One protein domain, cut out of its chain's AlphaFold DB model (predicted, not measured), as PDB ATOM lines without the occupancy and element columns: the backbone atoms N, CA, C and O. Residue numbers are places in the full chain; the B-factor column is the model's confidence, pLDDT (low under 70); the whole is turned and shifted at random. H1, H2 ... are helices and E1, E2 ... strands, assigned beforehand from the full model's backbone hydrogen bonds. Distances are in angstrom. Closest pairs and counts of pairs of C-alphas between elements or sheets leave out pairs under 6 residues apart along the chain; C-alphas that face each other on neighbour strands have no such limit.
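Overview. This is residues 4 to 144 of the 144 residues of the protein "Alpha-type protein kinase domain-containing protein" of Hebeloma cylindrosporum h7 (UniProt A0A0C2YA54). One long helix, H1, runs along three small sheets: the hairpin E2 and E3 beside its residues 4 to 15, then the pair E4 and E7 and the sheet E1, E6, E5 near its middle, with H2 crossing it at residues 23 to 27. The loop of residues 57 to 63 sticks out. The printed part has 141 residues with two named helices and seven named strands, ordered H1 E1 E2 E3 H2 E4 E5 E6 E7, class mixed; the sheet E1, E6, E5 is mixed and the two pairs are antiparallel. It is only just compact, close to loose, with a radius of gyration of the C-alphas of 17.3 A and spans of 58 by 39 by 29 A.

Arrangement. Begin with H1, residues 4 to 33, and E1, residues 42 to 44; their closest C-alphas, of Asp 21 and Phe 44, are 5.6 A apart. E1 is parallel to E6, residues 135 to 138, with N 43 and O 135 3.0 A apart. E5, residues 126 to 129, forms an antiparallel hairpin with E6, with N 136 and O 128 2.9 A apart. H1 is on this sheet, making two layers, helix and sheet. In the hairpin of E2, residues 50 to 53, and E3, residues 69 to 72, N 50 and O 72 are 2.8 A apart. H2, residues 100 to 115, touches H1 with its residues 108 to 112 alone, closest at the C-alphas of Phe 23 and Ser 112, 6.7 A, about perpendicular at 76 degrees. E4, residues 121 to 123, is antiparallel to E7, residues 141 to 143, with N 121 and O 143 2.9 A apart. Every O i to N i+4 pair is within hydrogen-bond range in H1, and 11 of 12 in H2.

Along the chain. Find C-alpha 4 at (-26.438, 17.613, 39.379); H1 runs 43.1 A from there. H2 runs 21.5 A from C-alpha 100 at (11.370, 18.244, 57.428), and E7 ends at C-alpha 143, (-5.144, 26.367, 40.814).

Size, cuts and confidence. The two C-alphas farthest apart, of Gly 35 and Ser 62, are 58.9 A apart. The printed part has no cut; the links E2 to E3 and E3 to H2 are long. Look for pLDDT under 70 at residues 60 to 64.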
ATOM      1  N   GLU A   4     -27.479  17.635  40.416       90.56
ATOM      2  CA  GLU A   4     -26.438  17.613  39.379       90.56
ATOM      3  C   GLU A   4     -25.284  18.580  39.679       90.56
ATOM      4  O   GLU A   4     -24.131  18.245  39.400       90.56
ATOM      5  N   GLU A   5     -25.546  19.728  40.313       93.19
ATOM      6  CA  GLU A   5     -24.483  20.608  40.821       93.19
ATOM      7  C   GLU A   5     -23.654  19.896  41.896       93.19
ATOM      8  O   GLU A   5     -22.431  19.834  41.779       93.19
ATOM      9  N   ALA A   6     -24.303  19.269  42.884       92.19
ATOM     10  CA  ALA A   6     -23.618  18.530  43.948       92.19
ATOM     11  C   ALA A   6     -22.733  17.410  43.385       92.19
ATOM     12  O   ALA A   6     -21.571  17.260  43.754       92.19
ATOM     13  N   LYS A   7     -23.261  16.640  42.432       94.81
ATOM     14  CA  LYS A   7     -22.516  15.592  41.727       94.81
ATOM     15  C   LYS A   7     -21.338  16.147  40.928       94.81
ATOM     16  O   LYS A   7     -20.307  15.484  40.851       94.81
ATOM     17  N   THR A   8     -21.485  17.316  40.307       96.44
ATOM     18  CA  THR A   8     -20.411  17.959  39.537       96.44
ATOM     19  C   THR A   8     -19.273  18.390  40.453       96.44
ATOM     20  O   THR A   8     -18.126  18.046  40.176       96.44
ATOM     21  N   VAL A   9     -19.599  19.037  41.577       95.94
ATOM     22  CA  VAL A   9     -18.622  19.417  42.609       95.94
ATOM     23  C   VAL A   9     -17.911  18.177  43.148       95.94
ATOM     24  O   VAL A   9     -16.696  18.081  43.048       95.94
ATOM     25  N   LEU A  10     -18.648  17.157  43.595       96.62
ATOM     26  CA  LEU A  10     -18.047  15.934  44.146       96.62
ATOM     27  C   LEU A  10     -17.168  15.179  43.135       96.62
ATOM     28  O   LEU A  10     -16.175  14.562  43.516       96.62
ATOM     29  N   LYS A  11     -17.508  15.219  41.840       97.44
ATOM     30  CA  LYS A  11     -16.645  14.680  40.778       97.44
ATOM     31  C   LYS A  11     -15.357  15.480  40.621       97.44
ATOM     32  O   LYS A  11     -14.331  14.870  40.335       97.44
ATOM     33  N   ALA A  12     -15.416  16.805  40.740       97.06
ATOM     34  CA  ALA A  12     -14.232  17.653  40.694       97.06
ATOM     35  C   ALA A  12     -13.317  17.359  41.892       97.06
ATOM     36  O   ALA A  12     -12.147  17.065  41.674       97.06
ATOM     37  N   GLU A  13     -13.870  17.285  43.106       97.00
ATOM     38  CA  GLU A  13     -13.122  16.936  44.325       97.00
ATOM     39  C   GLU A  13     -12.459  15.555  44.228       97.00
ATOM     40  O   GLU A  13     -11.268  15.391  44.486       97.00
ATOM     41  N   TYR A  14     -13.201  14.539  43.771       97.88
ATOM     42  CA  TYR A  14     -12.649  13.192  43.602       97.88
ATOM     43  C   TYR A  14     -11.525  13.145  42.555       97.88
ATOM     44  O   TYR A  14     -10.511  12.472  42.746       97.88
ATOM     45  N   ARG A  15     -11.683  13.878  41.443       97.69
ATOM     46  CA  ARG A  15     -10.643  14.005  40.411       97.69
ATOM     47  C   ARG A  15      -9.416  14.730  40.935       97.69
ATOM     48  O   ARG A  15      -8.313  14.315  40.604       97.69
ATOM     49  N   LEU A  16      -9.600  15.772  41.740       97.88
ATOM     50  CA  LEU A  16      -8.503  16.491  42.367       97.88
ATOM     51  C   LEU A  16      -7.715  15.572  43.307       97.88
ATOM     52  O   LEU A  16      -6.491  15.527  43.230       97.88
ATOM     53  N   LEU A  17      -8.400  14.774  44.125       97.62
ATOM     54  CA  LEU A  17      -7.745  13.823  45.021       97.62
ATOM     55  C   LEU A  17      -6.943  12.762  44.242       97.62
ATOM     56  O   LEU A  17      -5.809  12.457  44.603       97.62
ATOM     57  N   CYS A  18      -7.496  12.271  43.125       98.00
ATOM     58  CA  CYS A  18      -6.807  11.372  42.194       98.00
ATOM     59  C   CYS A  18      -5.584  12.031  41.530       98.00
ATOM     60  O   CYS A  18      -4.523  11.417  41.431       98.00
ATOM     61  N   LEU A  19      -5.713  13.290  41.099       98.06
ATOM     62  CA  LEU A  19      -4.624  14.067  40.508       98.06
ATOM     63  C   LEU A  19      -3.477  14.248  41.505       98.06
ATOM     64  O   LEU A  19      -2.323  14.023  41.156       98.06
ATOM     65  N   CYS A  20      -3.794  14.610  42.749       98.31
ATOM     66  CA  CYS A  20      -2.804  14.781  43.804       98.31
ATOM     67  C   CYS A  20      -2.030  13.485  44.075       98.31
ATOM     68  O   CYS A  20      -0.804  13.516  44.178       98.31
ATOM     69  N   ASP A  21      -2.728  12.349  44.123       98.25
ATOM     70  CA  ASP A  21      -2.107  11.031  44.275       98.25
ATOM     71  C   ASP A  21      -1.170  10.695  43.100       98.25
ATOM     72  O   ASP A  21      -0.015  10.313  43.300       98.25
ATOM     73  N   ALA A  22      -1.603  10.950  41.861       98.38
ATOM     74  CA  ALA A  22      -0.773  10.754  40.672       98.38
ATOM     75  C   ALA A  22       0.486  11.644  40.678       98.38
ATOM     76  O   ALA A  22       1.588  11.164  40.406       98.38
ATOM     77  N   PHE A  23       0.346  12.923  41.038       98.50
ATOM     78  CA  PHE A  23       1.476  13.840  41.188       98.50
ATOM     79  C   PHE A  23       2.423  13.397  42.298       98.50
ATOM     80  O   PHE A  23       3.636  13.532  42.152       98.50
ATOM     81  N   LYS A  24       1.900  12.851  43.401       98.31
ATOM     82  CA  LYS A  24       2.729  12.349  44.499       98.31
ATOM     83  C   LYS A  24       3.566  11.154  44.058       98.31
ATOM     84  O   LYS A  24       4.764  11.131  44.324       98.31
ATOM     85  N   ASN A  25       2.975  10.230  43.304       98.06
ATOM     86  CA  ASN A  25       3.705   9.112  42.711       98.06
ATOM     87  C   ASN A  25       4.819   9.594  41.762       98.06
ATOM     88  O   ASN A  25       5.933   9.068  41.794       98.06
ATOM     89  N   ALA A  26       4.556  10.626  40.952       98.31
ATOM     90  CA  ALA A  26       5.570  11.232  40.086       98.31
ATOM     91  C   ALA A  26       6.684  11.941  40.880       98.31
ATOM     92  O   ALA A  26       7.860  11.800  40.541       98.31
ATOM     93  N   PHE A  27       6.330  12.665  41.946       98.25
ATOM     94  CA  PHE A  27       7.271  13.337  42.844       98.25
ATOM     95  C   PHE A  27       8.234  12.342  43.497       98.25
ATOM     96  O   PHE A  27       9.451  12.522  43.424       98.25
ATOM     97  N   ASP A  28       7.698  11.262  44.069       97.31
ATOM     98  CA  ASP A  28       8.502  10.209  44.690       97.31
ATOM     99  C   ASP A  28       9.394   9.518  43.660       97.31
ATOM    100  O   ASP A  28      10.594   9.357  43.883       97.31
ATOM    101  N   GLY A  29       8.832   9.163  42.499       96.81
ATOM    102  CA  GLY A  29       9.579   8.541  41.409       96.81
ATOM    103  C   GLY A  29      10.766   9.393  40.955       96.81
ATOM    104  O   GLY A  29      11.883   8.880  40.826       96.81
ATOM    105  N   LEU A  30      10.559  10.703  40.777       97.25
ATOM    106  CA  LEU A  30      11.633  11.625  40.417       97.25
ATOM    107  C   LEU A  30      12.695  11.700  41.517       97.25
ATOM    108  O   LEU A  30      13.887  11.588  41.222       97.25
ATOM    109  N   ALA A  31      12.285  11.865  42.773       95.75
ATOM    110  CA  ALA A  31      13.209  11.991  43.889       95.75
ATOM    111  C   ALA A  31      14.087  10.736  44.047       95.75
ATOM    112  O   ALA A  31      15.314  10.853  44.119       95.75
ATOM    113  N   TYR A  32      13.494   9.539  43.989       95.12
ATOM    114  CA  TYR A  32      14.245   8.281  44.036       95.12
ATOM    115  C   TYR A  32      15.192   8.121  42.845       95.12
ATOM    116  O   TYR A  32      16.352   7.753  43.031       95.12
ATOM    117  N   SER A  33      14.749   8.456  41.627       96.69
ATOM    118  CA  SER A  33      15.617   8.406  40.438       96.69
ATOM    119  C   SER A  33      16.791   9.393  40.506       96.69
ATOM    120  O   SER A  33      17.835   9.157  39.902       96.69
ATOM    121  N   SER A  34      16.644  10.460  41.296       95.19
ATOM    122  CA  SER A  34      17.674  11.474  41.545       95.19
ATOM    123  C   SER A  34      18.621  11.103  42.697       95.19
ATOM    124  O   SER A  34      19.483  11.901  43.064       95.19
ATOM    125  N   GLY A  35      18.473   9.913  43.287       95.06
ATOM    126  CA  GLY A  35      19.328   9.423  44.370       95.06
ATOM    127  C   GLY A  35      18.926   9.891  45.770       95.06
ATOM    128  O   GLY A  35      19.696   9.700  46.713       95.06
ATOM    129  N   VAL A  36      17.739  10.483  45.943       93.75
ATOM    130  CA  VAL A  36      17.209  10.795  47.277       93.75
ATOM    131  C   VAL A  36      16.878   9.486  47.992       93.75
ATOM    132  O   VAL A  36      16.077   8.689  47.513       93.75
ATOM    133  N   THR A  37      17.504   9.256  49.145       90.31
ATOM    134  CA  THR A  37      17.339   8.013  49.915       90.31
ATOM    135  C   THR A  37      16.210   8.087  50.935       90.31
ATOM    136  O   THR A  37      15.651   7.053  51.297       90.31
ATOM    137  N   THR A  38      15.860   9.286  51.402       91.50
ATOM    138  CA  THR A  38      14.803   9.496  52.395       91.50
ATOM    139  C   THR A  38      13.988  10.749  52.094       91.50
ATOM    140  O   THR A  38      14.520  11.820  51.812       91.50
ATOM    141  N   ILE A  39      12.668  10.605  52.194       92.81
ATOM    142  CA  ILE A  39      11.688  11.692  52.178       92.81
ATOM    143  C   ILE A  39      10.727  11.398  53.330       92.81
ATOM    144  O   ILE A  39      10.354  10.233  53.500       92.81
ATOM    145  N   PRO A  40      10.334  12.393  54.142       95.69
ATOM    146  CA  PRO A  40       9.252  12.216  55.101       95.69
ATOM    147  C   PRO A  40       8.027  11.588  54.428       95.69
ATOM    148  O   PRO A  40       7.599  12.048  53.372       95.69
ATOM    149  N   GLU A  41       7.474  10.530  55.018       95.81
ATOM    150  CA  GLU A  41       6.356   9.814  54.410       95.81
ATOM    151  C   GLU A  41       5.060  10.622  54.505       95.81
ATOM    152  O   GLU A  41       4.548  10.901  55.596       95.81
ATOM    153  N   PHE A  42       4.497  10.944  53.342       98.19
ATOM    154  CA  PHE A  42       3.148  11.478  53.215       98.19
ATOM    155  C   PHE A  42       2.458  10.957  51.954       98.19
ATOM    156  O   PHE A  42       3.122  10.556  50.996       98.19
ATOM    157  N   TYR A  43       1.129  10.964  51.960       98.38
ATOM    158  CA  TYR A  43       0.285  10.509  50.853       98.38
ATOM    159  C   TYR A  43      -1.067  11.237  50.869       98.38
ATOM    160  O   TYR A  43      -1.388  11.911  51.845       98.38
ATOM    161  N   PHE A  44      -1.857  11.115  49.801       98.44
ATOM    162  CA  PHE A  44      -3.207  11.683  49.733       98.44
ATOM    163  C   PHE A  44      -4.252  10.641  50.117       98.44
ATOM    164  O   PHE A  44      -4.098   9.465  49.796       98.44
ATOM    165  N   ASN A  45      -5.348  11.056  50.759       97.38
ATOM    166  CA  ASN A  45      -6.423  10.157  51.207       97.38
ATOM    167  C   ASN A  45      -7.299   9.603  50.056       97.38
ATOM    168  O   ASN A  45      -8.524   9.534  50.166       97.38
ATOM    169  N   PHE A  46      -6.671   9.268  48.927       97.94
ATOM    170  CA  PHE A  46      -7.292   8.803  47.697       97.94
ATOM    171  C   PHE A  46      -7.538   7.294  47.700       97.94
ATOM    172  O   PHE A  46      -8.627   6.853  47.324       97.94
ATOM    173  N   GLU A  47      -6.561   6.489  48.123       96.69
ATOM    174  CA  GLU A  47      -6.715   5.034  48.149       96.69
ATOM    175  C   GLU A  47      -7.884   4.635  49.066       96.69
ATOM    176  O   GLU A  47      -7.959   5.034  50.225       96.69
ATOM    177  N   GLY A  48      -8.837   3.867  48.530       96.38
ATOM    178  CA  GLY A  48     -10.056   3.484  49.249       96.38
ATOM    179  C   GLY A  48     -11.129   4.579  49.332       96.38
ATOM    180  O   GLY A  48     -12.175   4.345  49.938       96.38
ATOM    181  N   SER A  49     -10.914   5.749  48.721       97.38
ATOM    182  CA  SER A  49     -11.957   6.769  48.588       97.38
ATOM    183  C   SER A  49     -13.012   6.373  47.551       97.38
ATOM    184  O   SER A  49     -12.724   5.729  46.538       97.38
ATOM    185  N   ILE A  50     -14.262   6.763  47.805       97.19
ATOM    186  CA  ILE A  50     -15.417   6.417  46.978       97.19
ATOM    187  C   ILE A  50     -16.245   7.653  46.636       97.19
ATOM    188  O   ILE A  50     -16.629   8.427  47.510       97.19
ATOM    189  N   LEU A  51     -16.593   7.786  45.356       97.12
ATOM    190  CA  LEU A  51     -17.654   8.673  44.891       97.12
ATOM    191  C   LEU A  51     -18.930   7.844  44.708       97.12
ATOM    192  O   LEU A  51     -19.065   7.086  43.746       97.12
ATOM    193  N   GLY A  52     -19.855   7.965  45.655       94.81
ATOM    194  CA  GLY A  52     -21.049   7.133  45.744       94.81
ATOM    195  C   GLY A  52     -22.349   7.878  45.461       94.81
ATOM    196  O   GLY A  52     -22.407   9.108  45.432       94.81
ATOM    197  N   LYS A  53     -23.423   7.101  45.281       92.94
ATOM    198  CA  LYS A  53     -24.808   7.580  45.273       92.94
ATOM    199  C   LYS A  53     -25.651   6.709  46.196       92.94
ATOM    200  O   LYS A  53     -25.705   5.495  46.020       92.94
ATOM    201  N   VAL A  54     -26.352   7.325  47.137       89.69
ATOM    202  CA  VAL A  54     -27.352   6.662  47.969       89.69
ATOM    203  C   VAL A  54     -28.562   6.305  47.110       89.69
ATOM    204  O   VAL A  54     -29.157   7.167  46.455       89.69
ATOM    205  N   ILE A  55     -28.936   5.028  47.133       85.56
ATOM    206  CA  ILE A  55     -30.148   4.504  46.504       85.56
ATOM    207  C   ILE A  55     -31.147   4.228  47.633       85.56
ATOM    208  O   ILE A  55     -30.947   3.274  48.384       85.56
ATOM    209  N   PRO A  56     -32.193   5.058  47.804       78.50
ATOM    210  CA  PRO A  56     -33.196   4.823  48.833       78.50
ATOM    211  C   PRO A  56     -33.903   3.487  48.604       78.50
ATOM    212  O   PRO A  56     -34.340   3.189  47.493       78.50
ATOM    213  N   THR A  57     -34.049   2.703  49.665       79.06
ATOM    214  CA  THR A  57     -34.844   1.472  49.682       79.06
ATOM    215  C   THR A  57     -36.159   1.701  50.432       79.06
ATOM    216  O   THR A  57     -36.231   2.583  51.291       79.06
ATOM    217  N   PRO A  58     -37.197   0.874  50.203       75.25
ATOM    218  CA  PRO A  58     -38.432   0.934  50.991       75.25
ATOM    219  C   PRO A  58     -38.203   0.799  52.509       75.25
ATOM    220  O   PRO A  58     -38.964   1.344  53.301       75.25
ATOM    221  N   SER A  59     -37.126   0.117  52.918       78.75
ATOM    222  CA  SER A  59     -36.720  -0.065  54.317       78.75
ATOM    223  C   SER A  59     -35.932   1.106  54.916       78.75
ATOM    224  O   SER A  59     -35.676   1.102  56.116       78.75
ATOM    225  N   SER A  60     -35.547   2.112  54.123       69.94
ATOM    226  CA  SER A  60     -34.664   3.206  54.565       69.94
ATOM    227  C   SER A  60     -35.304   4.156  55.587       69.94
ATOM    228  O   SER A  60     -34.612   4.986  56.176       69.94
ATOM    229  N   GLY A  61     -36.625   4.071  55.788       64.81
ATOM    230  CA  GLY A  61     -37.397   5.131  56.432       64.81
ATOM    231  C   GLY A  61     -37.390   6.400  55.569       64.81
ATOM    232  O   GLY A  61     -36.434   6.692  54.856       64.81
ATOM    233  N   SER A  62     -38.471   7.177  55.574       57.41
ATOM    234  CA  SER A  62     -38.614   8.357  54.708       57.41
ATOM    235  C   SER A  62     -37.780   9.555  55.192       57.41
ATOM    236  O   SER A  62     -38.323  10.619  55.490       57.41
ATOM    237  N   ARG A  63     -36.460   9.404  55.319       64.38
ATOM    238  CA  ARG A  63     -35.551  10.518  55.602       64.38
ATOM    239  C   ARG A  63     -34.880  10.929  54.295       64.38
ATOM    240  O   ARG A  63     -33.874  10.327  53.923       64.38
ATOM    241  N   PRO A  64     -35.445  11.894  53.550       69.81
ATOM    242  CA  PRO A  64     -34.802  12.370  52.338       69.81
ATOM    243  C   PRO A  64     -33.466  13.023  52.707       69.81
ATOM    244  O   PRO A  64     -33.428  13.990  53.466       69.81
ATOM    245  N   LEU A  65     -32.364  12.486  52.181       75.44
ATOM    246  CA  LEU A  65     -31.088  13.197  52.187       75.44
ATOM    247  C   LEU A  65     -31.183  14.380  51.211       75.44
ATOM    248  O   LEU A  65     -31.711  14.191  50.110       75.44
ATOM    249  N   PRO A  66     -30.650  15.568  51.558       81.94
ATOM    250  CA  PRO A  66     -30.645  16.725  50.658       81.94
ATOM    251  C   PRO A  66     -29.946  16.433  49.322       81.94
ATOM    252  O   PRO A  66     -30.379  16.903  48.273       81.94
ATOM    253  N   HIS A  67     -28.898  15.602  49.360       85.88
ATOM    254  CA  HIS A  67     -28.167  15.114  48.195       85.88
ATOM    255  C   HIS A  67     -27.929  13.611  48.315       85.88
ATOM    256  O   HIS A  67     -27.623  13.103  49.392       85.88
ATOM    257  N   LYS A  68     -28.066  12.892  47.197       89.94
ATOM    258  CA  LYS A  68     -27.816  11.444  47.149       89.94
ATOM    259  C   LYS A  68     -26.358  11.119  46.848       89.94
ATOM    260  O   LYS A  68     -25.912  10.035  47.196       89.94
ATOM    261  N   TYR A  69     -25.634  12.012  46.181       94.12
ATOM    262  CA  TYR A  69     -24.218  11.816  45.885       94.12
ATOM    263  C   TYR A  69     -23.355  12.189  47.089       94.12
ATOM    264  O   TYR A  69     -23.668  13.145  47.796       94.12
ATOM    265  N   PHE A  70     -22.276  11.442  47.301       94.50
ATOM    266  CA  PHE A  70     -21.312  11.701  48.367       94.50
ATOM    267  C   PHE A  70     -19.903  11.290  47.942       94.50
ATOM    268  O   PHE A  70     -19.733  10.385  47.126       94.50
ATOM    269  N   LEU A  71     -18.908  11.938  48.539       96.56
ATOM    270  CA  LEU A  71     -17.515  11.510  48.534       96.56
ATOM    271  C   LEU A  71     -17.182  11.041  49.951       96.56
ATOM    272  O   LEU A  71     -17.449  11.759  50.911       96.56
ATOM    273  N   ALA A  72     -16.641   9.837  50.082       96.50
ATOM    274  CA  ALA A  72     -16.142   9.326  51.351       96.50
ATOM    275  C   ALA A  72     -14.693   8.874  51.192       96.50
ATOM    276  O   ALA A  72     -14.335   8.253  50.194       96.50
ATOM    277  N   THR A  73     -13.875   9.171  52.193       96.94
ATOM    278  CA  THR A  73     -12.473   8.761  52.277       96.94
ATOM    279  C   THR A  73     -12.272   7.896  53.523       96.94
ATOM    280  O   THR A  73     -13.090   7.966  54.450       96.94
ATOM    281  N   PRO A  74     -11.200   7.090  53.597       96.75
ATOM    282  CA  PRO A  74     -10.834   6.406  54.831       96.75
ATOM    283  C   PRO A  74     -10.765   7.368  56.025       96.75
ATOM    284  O   PRO A  74     -10.205   8.465  55.935       96.75
ATOM    285  N   LEU A  75     -11.359   6.947  57.145       95.38
ATOM    286  CA  LEU A  75     -11.395   7.733  58.373       95.38
ATOM    287  C   LEU A  75     -10.010   7.736  59.031       95.38
ATOM    288  O   LEU A  75      -9.498   6.684  59.424       95.38
ATOM    289  N   LEU A  76      -9.436   8.927  59.182       95.44
ATOM    290  CA  LEU A  76      -8.223   9.132  59.968       95.44
ATOM    291  C   LEU A  76      -8.517   9.042  61.474       95.44
ATOM    292  O   LEU A  76      -9.653   9.292  61.887       95.44
ATOM    293  N   PRO A  77      -7.520   8.682  62.306       95.00
ATOM    294  CA  PRO A  77      -7.643   8.776  63.759       95.00
ATOM    295  C   PRO A  77      -8.144  10.168  64.175       95.00
ATOM    296  O   PRO A  77      -7.608  11.183  63.738       95.00
ATOM    297  N   CYS A  78      -9.218  10.213  64.963       93.00
ATOM    298  CA  CYS A  78      -9.917  11.451  65.323       93.00
ATOM    299  C   CYS A  78     -10.428  11.454  66.776       93.00
ATOM    300  O   CYS A  78     -11.387  12.149  67.113       93.00
ATOM    301  N   GLY A  79      -9.841  10.623  67.634       92.38
ATOM    302  CA  GLY A  79     -10.121  10.572  69.060       92.38
ATOM    303  C   GLY A  79      -9.490  11.737  69.837       92.38
ATOM    304  O   GLY A  79      -8.672  12.484  69.305       92.38
ATOM    305  N   PRO A  80      -9.815  11.885  71.135       91.88
ATOM    306  CA  PRO A  80      -9.342  13.001  71.967       91.88
ATOM    307  C   PRO A  80      -7.818  13.076  72.138       91.88
ATOM    308  O   PRO A  80      -7.290  14.125  72.498       91.88
ATOM    309  N   HIS A  81      -7.134  11.951  71.926       92.25
ATOM    310  CA  HIS A  81      -5.684  11.813  72.058       92.25
ATOM    311  C   HIS A  81      -4.964  11.733  70.707       92.25
ATOM    312  O   HIS A  81      -3.738  11.658  70.688       92.25
ATOM    313  N   ASP A  82      -5.707  11.735  69.599       92.75
ATOM    314  CA  ASP A  82      -5.120  11.696  68.267       92.75
ATOM    315  C   ASP A  82      -4.604  13.085  67.866       92.75
ATOM    316  O   ASP A  82      -5.057  14.126  68.359       92.75
ATOM    317  N   ALA A  83      -3.620  13.101  66.967       92.31
ATOM    318  CA  ALA A  83      -3.061  14.338  66.449       92.31
ATOM    319  C   ALA A  83      -4.129  15.143  65.693       92.31
ATOM    320  O   ALA A  83      -4.948  14.603  64.950       92.31
ATOM    321  N   LYS A  84      -4.106  16.464  65.881       94.19
ATOM    322  CA  LYS A  84      -4.995  17.371  65.153       94.19
ATOM    323  C   LYS A  84      -4.551  17.498  63.700       94.19
ATOM    324  O   LYS A  84      -3.368  17.365  63.397       94.19
ATOM    325  N   VAL A  85      -5.504  17.835  62.832       95.62
ATOM    326  CA  VAL A  85      -5.203  18.233  61.455       95.62
ATOM    327  C   VAL A  85      -4.280  19.453  61.479       95.62
ATOM    328  O   VAL A  85      -4.596  20.471  62.097       95.62
ATOM    329  N   GLN A  86      -3.137  19.325  60.817       95.25
ATOM    330  CA  GLN A  86      -2.155  20.378  60.607       95.25
ATOM    331  C   GLN A  86      -2.299  20.924  59.189       95.25
ATOM    332  O   GLN A  86      -2.471  20.165  58.238       95.25
ATOM    333  N   LYS A  87      -2.187  22.246  59.050       95.88
ATOM    334  CA  LYS A  87      -2.143  22.934  57.760       95.88
ATOM    335  C   LYS A  87      -0.692  23.240  57.395       95.88
ATOM    336  O   LYS A  87       0.018  23.848  58.193       95.88
ATOM    337  N   PHE A  88      -0.265  22.798  56.218       96.38
ATOM    338  CA  PHE A  88       1.107  22.921  55.719       96.38
ATOM    339  C   PHE A  88       1.244  24.038  54.698       96.38
ATOM    340  O   PHE A  88       2.226  24.768  54.744       96.38
ATOM    341  N   THR A  89       0.275  24.189  53.796       95.25
ATOM    342  CA  THR A  89       0.207  25.322  52.867       95.25
ATOM    343  C   THR A  89      -1.169  25.972  52.941       95.25
ATOM    344  O   THR A  89      -2.150  25.336  53.323       95.25
ATOM    345  N   GLY A  90      -1.241  27.264  52.630       91.31
ATOM    346  CA  GLY A  90      -2.498  27.975  52.429       91.31
ATOM    347  C   GLY A  90      -2.786  28.200  50.947       91.31
ATOM    348  O   GLY A  90      -1.901  28.072  50.104       91.31
ATOM    349  N   ASN A  91      -4.014  28.614  50.647       85.44
ATOM    350  CA  ASN A  91      -4.444  28.967  49.290       85.44
ATOM    351  C   ASN A  91      -3.661  30.148  48.667       85.44
ATOM    352  O   ASN A  91      -3.385  30.153  47.479       85.44
ATOM    353  N   GLY A  92      -3.291  31.164  49.460       80.62
ATOM    354  CA  GLY A  92      -2.585  32.364  48.965       80.62
ATOM    355  C   GLY A  92      -1.135  32.508  49.432       80.62
ATOM    356  O   GLY A  92      -0.399  33.352  48.927       80.62
ATOM    357  N   THR A  93      -0.715  31.712  50.417       85.44
ATOM    358  CA  THR A  93       0.628  31.768  51.004       85.44
ATOM    359  C   THR A  93       1.059  30.376  51.438       85.44
ATOM    360  O   THR A  93       0.321  29.694  52.148       85.44
ATOM    361  N   VAL A  94       2.278  29.985  51.081       86.94
ATOM    362  CA  VAL A  94       2.848  28.676  51.431       86.94
ATOM    363  C   VAL A  94       3.156  28.559  52.934       86.94
ATOM    364  O   VAL A  94       2.991  27.487  53.501       86.94
ATOM    365  N   GLY A  95       3.503  29.663  53.605       89.69
ATOM    366  CA  GLY A  95       3.868  29.667  55.027       89.69
ATOM    367  C   GLY A  95       5.335  29.288  55.275       89.69
ATOM    368  O   GLY A  95       6.121  29.179  54.337       89.69
ATOM    369  N   ALA A  96       5.711  29.137  56.546       92.62
ATOM    370  CA  ALA A  96       7.058  28.722  56.953       92.62
ATOM    371  C   ALA A  96       7.224  27.192  56.897       92.62
ATOM    372  O   ALA A  96       6.253  26.452  57.046       92.62
ATOM    373  N   ALA A  97       8.461  26.731  56.696       93.50
ATOM    374  CA  ALA A  97       8.816  25.318  56.560       93.50
ATOM    375  C   ALA A  97       9.932  24.951  57.542       93.50
ATOM    376  O   ALA A  97      11.086  24.771  57.151       93.50
ATOM    377  N   ASP A  98       9.605  24.893  58.829       93.06
ATOM    378  CA  ASP A  98      10.621  24.752  59.879       93.06
ATOM    379  C   ASP A  98      11.028  23.289  60.113       93.06
ATOM    380  O   ASP A  98      12.188  23.002  60.419       93.06
ATOM    381  N   ASP A  99      10.116  22.346  59.878       95.44
ATOM    382  CA  ASP A  99      10.358  20.909  60.000       95.44
ATOM    383  C   ASP A  99      10.518  20.210  58.635       95.44
ATOM    384  O   ASP A  99      10.170  20.736  57.574       95.44
ATOM    385  N   HIS A 100      11.089  19.002  58.649       96.12
ATOM    386  CA  HIS A 100      11.370  18.244  57.428       96.12
ATOM    387  C   HIS A 100      10.108  17.841  56.658       96.12
ATOM    388  O   HIS A 100      10.140  17.842  55.427       96.12
ATOM    389  N   LEU A 101       9.015  17.512  57.353       97.31
ATOM    390  CA  LEU A 101       7.764  17.108  56.718       97.31
ATOM    391  C   LEU A 101       7.146  18.292  55.973       97.31
ATOM    392  O   LEU A 101       6.825  18.166  54.793       97.31
ATOM    393  N   THR A 102       7.073  19.459  56.613       97.12
ATOM    394  CA  THR A 102       6.578  20.683  55.976       97.12
ATOM    395  C   THR A 102       7.438  21.067  54.770       97.12
ATOM    396  O   THR A 102       6.893  21.354  53.706       97.12
ATOM    397  N   LYS A 103       8.774  20.969  54.867       97.12
ATOM    398  CA  LYS A 103       9.677  21.186  53.716       97.12
ATOM    399  C   LYS A 103       9.389  20.232  52.557       97.12
ATOM    400  O   LYS A 103       9.374  20.668  51.409       97.12
ATOM    401  N   ALA A 104       9.155  18.951  52.837       97.56
ATOM    402  CA  ALA A 104       8.836  17.962  51.808       97.56
ATOM    403  C   ALA A 104       7.483  18.248  51.136       97.56
ATOM    404  O   ALA A 104       7.375  18.186  49.913       97.56
ATOM    405  N   ILE A 105       6.474  18.637  51.918       98.12
ATOM    406  CA  ILE A 105       5.145  19.006  51.411       98.12
ATOM    407  C   ILE A 105       5.208  20.295  50.576       98.12
ATOM    408  O   ILE A 105       4.589  20.379  49.516       98.12
ATOM    409  N   HIS A 106       5.995  21.291  50.994       97.69
ATOM    410  CA  HIS A 106       6.230  22.512  50.210       97.69
ATOM    411  C   HIS A 106       6.980  22.219  48.910       97.69
ATOM    412  O   HIS A 106       6.616  22.747  47.859       97.69
ATOM    413  N   ALA A 107       7.989  21.347  48.958       96.94
ATOM    414  CA  ALA A 107       8.702  20.895  47.769       96.94
ATOM    415  C   ALA A 107       7.767  20.165  46.794       96.94
ATOM    416  O   ALA A 107       7.879  20.378  45.590       96.94
ATOM    417  N   PHE A 108       6.814  19.374  47.295       98.00
ATOM    418  CA  PHE A 108       5.767  18.761  46.478       98.00
ATOM    419  C   PHE A 108       4.831  19.798  45.841       98.00
ATOM    420  O   PHE A 108       4.563  19.717  44.642       98.00
ATOM    421  N   ALA A 109       4.376  20.803  46.597       97.50
ATOM    422  CA  ALA A 109       3.552  21.884  46.050       97.50
ATOM    423  C   ALA A 109       4.285  22.613  44.909       97.50
ATOM    424  O   ALA A 109       3.738  22.782  43.821       97.50
ATOM    425  N   HIS A 110       5.565  22.947  45.106       96.81
ATOM    426  CA  HIS A 110       6.405  23.528  44.058       96.81
ATOM    427  C   HIS A 110       6.620  22.573  42.872       96.81
ATOM    428  O   HIS A 110       6.515  22.984  41.717       96.81
ATOM    429  N   PHE A 111       6.876  21.288  43.138       97.94
ATOM    430  CA  PHE A 111       7.009  20.265  42.103       97.94
ATOM    431  C   PHE A 111       5.758  20.182  41.231       97.94
ATOM    432  O   PHE A 111       5.903  20.060  40.021       97.94
ATOM    433  N   SER A 112       4.554  20.294  41.805       98.06
ATOM    434  CA  SER A 112       3.317  20.240  41.020       98.06
ATOM    435  C   SER A 112       3.276  21.308  39.926       98.06
ATOM    436  O   SER A 112       2.945  20.997  38.782       98.06
ATOM    437  N   LEU A 113       3.751  22.517  40.231       97.25
ATOM    438  CA  LEU A 113       3.844  23.610  39.272       97.25
ATOM    439  C   LEU A 113       4.901  23.330  38.200       97.25
ATOM    440  O   LEU A 113       4.619  23.435  37.013       97.25
ATOM    441  N   VAL A 114       6.109  22.925  38.591       97.88
ATOM    442  CA  VAL A 114       7.199  22.681  37.630       97.88
ATOM    443  C   VAL A 114       6.897  21.484  36.723       97.88
ATOM    444  O   VAL A 114       7.091  21.557  35.512       97.88
ATOM    445  N   TYR A 115       6.396  20.388  37.293       98.06
ATOM    446  CA  TYR A 115       6.085  19.151  36.575       98.06
ATOM    447  C   TYR A 115       4.950  19.335  35.564       98.06
ATOM    448  O   TYR A 115       4.973  18.744  34.487       98.06
ATOM    449  N   SER A 116       3.985  20.198  35.883       97.50
ATOM    450  CA  SER A 116       2.877  20.556  34.996       97.50
ATOM    451  C   SER A 116       3.200  21.698  34.030       97.50
ATOM    452  O   SER A 116       2.295  22.217  33.395       97.50
ATOM    453  N   SER A 117       4.464  22.121  33.904       97.38
ATOM    454  CA  SER A 117       4.842  23.284  33.080       97.38
ATOM    455  C   SER A 117       4.104  24.582  33.447       97.38
ATOM    456  O   SER A 117       3.947  25.457  32.603       97.38
ATOM    457  N   HIS A 118       3.783  24.752  34.731       96.38
ATOM    458  CA  HIS A 118       3.058  25.871  35.341       96.38
ATOM    459  C   HIS A 118       1.533  25.868  35.146       96.38
ATOM    460  O   HIS A 118       0.898  26.875  35.451       96.38
ATOM    461  N   ASP A 119       0.945  24.745  34.722       96.81
ATOM    462  CA  ASP A 119      -0.508  24.616  34.517       96.81
ATOM    463  C   ASP A 119      -1.279  24.193  35.779       96.81
ATOM    464  O   ASP A 119      -2.495  24.336  35.842       96.81
ATOM    465  N   VAL A 120      -0.610  23.600  36.772       96.88
ATOM    466  CA  VAL A 120      -1.254  23.034  37.966       96.88
ATOM    467  C   VAL A 120      -0.455  23.401  39.206       96.88
ATOM    468  O   VAL A 120       0.692  22.984  39.355       96.88
ATOM    469  N   LEU A 121      -1.081  24.109  40.144       96.81
ATOM    470  CA  LEU A 121      -0.543  24.340  41.484       96.81
ATOM    471  C   LEU A 121      -1.429  23.663  42.525       96.81
ATOM    472  O   LEU A 121      -2.539  24.123  42.786       96.81
ATOM    473  N   ILE A 122      -0.914  22.609  43.158       97.56
ATOM    474  CA  ILE A 122      -1.573  21.958  44.293       97.56
ATOM    475  C   ILE A 122      -1.208  22.706  45.581       97.56
ATOM    476  O   ILE A 122      -0.032  22.837  45.935       97.56
ATOM    477  N   CYS A 123      -2.221  23.184  46.300       96.19
ATOM    478  CA  CYS A 123      -2.078  24.008  47.495       96.19
ATOM    479  C   CYS A 123      -3.129  23.663  48.561       96.19
ATOM    480  O   CYS A 123      -3.801  22.635  48.488       96.19
ATOM    481  N   ASP A 124      -3.214  24.504  49.594       96.50
ATOM    482  CA  ASP A 124      -4.046  24.292  50.784       96.50
ATOM    483  C   ASP A 124      -3.848  22.912  51.440       96.50
ATOM    484  O   ASP A 124      -4.773  22.285  51.945       96.50
ATOM    485  N   LEU A 125      -2.607  22.420  51.413       97.94
ATOM    486  CA  LEU A 125      -2.253  21.085  51.872       97.94
ATOM    487  C   LEU A 125      -2.377  21.015  53.389       97.94
ATOM    488  O   LEU A 125      -1.699  21.743  54.117       97.94
ATOM    489  N   GLN A 126      -3.218  20.105  53.863       97.44
ATOM    490  CA  GLN A 126      -3.477  19.858  55.275       97.44
ATOM    491  C   GLN A 126      -3.676  18.363  55.517       97.44
ATOM    492  O   GLN A 126      -4.024  17.624  54.601       97.44
ATOM    493  N   GLY A 127      -3.430  17.893  56.734       97.50
ATOM    494  CA  GLY A 127      -3.473  16.463  57.013       97.50
ATOM    495  C   GLY A 127      -3.251  16.100  58.466       97.50
ATOM    496  O   GLY A 127      -2.984  16.957  59.307       97.50
ATOM    497  N   ALA A 128      -3.362  14.809  58.757       97.56
ATOM    498  CA  ALA A 128      -3.031  14.243  60.057       97.56
ATOM    499  C   ALA A 128      -2.328  12.882  59.890       97.56
ATOM    500  O   ALA A 128      -2.518  12.215  58.867       97.56
ATOM    501  N   PRO A 129      -1.528  12.444  60.878       97.31
ATOM    502  CA  PRO A 129      -0.954  11.106  60.886       97.31
ATOM    503  C   PRO A 129      -2.027  10.007  60.860       97.31
ATOM    504  O   PRO A 129      -3.017  10.060  61.590       97.31
ATOM    505  N   ASP A 130      -1.807   8.976  60.045       96.00
ATOM    506  CA  ASP A 130      -2.583   7.741  60.077       96.00
ATOM    507  C   ASP A 130      -2.212   6.877  61.303       96.00
ATOM    508  O   ASP A 130      -1.341   7.211  62.109       96.00
ATOM    509  N   ARG A 131      -2.847   5.706  61.445       93.88
ATOM    510  CA  ARG A 131      -2.548   4.763  62.545       93.88
ATOM    511  C   ARG A 131      -1.114   4.213  62.534       93.88
ATOM    512  O   ARG A 131      -0.703   3.611  63.519       93.88
ATOM    513  N   LYS A 132      -0.384   4.360  61.425       94.56
ATOM    514  CA  LYS A 132       1.024   3.969  61.272       94.56
ATOM    515  C   LYS A 132       1.973   5.161  61.457       94.56
ATOM    516  O   LYS A 132       3.179   4.984  61.331       94.56
ATOM    517  N   GLY A 133       1.449   6.351  61.756       94.56
ATOM    518  CA  GLY A 133       2.226   7.578  61.916       94.56
ATOM    519  C   GLY A 133       2.607   8.266  60.603       94.56
ATOM    520  O   GLY A 133       3.397   9.205  60.634       94.56
ATOM    521  N   ARG A 134       2.064   7.837  59.456       96.50
ATOM    522  CA  ARG A 134       2.343   8.449  58.145       96.50
ATOM    523  C   ARG A 134       1.419   9.634  57.917       96.50
ATOM    524  O   ARG A 134       0.231   9.536  58.213       96.50
ATOM    525  N   MET A 135       1.923  10.732  57.364       98.06
ATOM    526  CA  MET A 135       1.095  11.919  57.145       98.06
ATOM    527  C   MET A 135       0.102  11.691  55.996       98.06
ATOM    528  O   MET A 135       0.499  11.510  54.848       98.06
ATOM    529  N   CYS A 136      -1.196  11.722  56.293       98.44
ATOM    530  CA  CYS A 136      -2.248  11.627  55.289       98.44
ATOM    531  C   CYS A 136      -2.813  13.019  54.998       98.44
ATOM    532  O   CYS A 136      -3.406  13.650  55.877       98.44
ATOM    533  N   LEU A 137      -2.623  13.488  53.767       98.44
ATOM    534  CA  LEU A 137      -3.141  14.757  53.278       98.44
ATOM    535  C   LEU A 137      -4.597  14.605  52.829       98.44
ATOM    536  O   LEU A 137      -4.968  13.651  52.137       98.44
ATOM    537  N   ILE A 138      -5.416  15.570  53.228       97.56
ATOM    538  CA  ILE A 138      -6.856  15.626  52.996       97.56
ATOM    539  C   ILE A 138      -7.227  16.984  52.414       97.56
ATOM    540  O   ILE A 138      -6.546  17.974  52.671       97.56
ATOM    541  N   ASP A 139      -8.335  17.009  51.676       95.38
ATOM    542  CA  ASP A 139      -8.985  18.244  51.224       95.38
ATOM    543  C   ASP A 139      -8.026  19.262  50.560       95.38
ATOM    544  O   ASP A 139      -7.967  20.418  50.986       95.38
ATOM    545  N   PRO A 140      -7.203  18.838  49.573       96.69
ATOM    546  CA  PRO A 140      -6.304  19.748  48.875       96.69
ATOM    547  C   PRO A 140      -7.091  20.729  48.001       96.69
ATOM    548  O   PRO A 140      -8.215  20.452  47.593       96.69
ATOM    549  N   GLN A 141      -6.457  21.842  47.639       95.81
ATOM    550  CA  GLN A 141      -6.951  22.770  46.621       95.81
ATOM    551  C   GLN A 141      -6.012  22.785  45.416       95.81
ATOM    552  O   GLN A 141      -4.857  22.356  45.491       95.81
ATOM    553  N   CYS A 142      -6.517  23.267  44.285       94.81
ATOM    554  CA  CYS A 142      -5.747  23.355  43.055       94.81
ATOM    555  C   CYS A 142      -6.081  24.627  42.281       94.81
ATOM    556  O   CYS A 142      -7.252  24.968  42.108       94.81
ATOM    557  N   HIS A 143      -5.038  25.292  41.792       93.75
ATOM    558  CA  HIS A 143      -5.144  26.367  40.814       93.75
ATOM    559  C   HIS A 143      -4.678  25.873  39.445       93.75
ATOM    560  O   HIS A 143      -3.639  25.218  39.345       93.75
ATOM    561  N   THR A 144      -5.460  26.212  38.419       87.69
ATOM    562  CA  THR A 144      -5.240  25.910  36.998       87.69
ATOM    563  C   THR A 144      -5.525  27.137  36.158       87.69
ATOM    564  O   THR A 144      -6.536  27.802  36.493       87.69
TER     565      THR A 144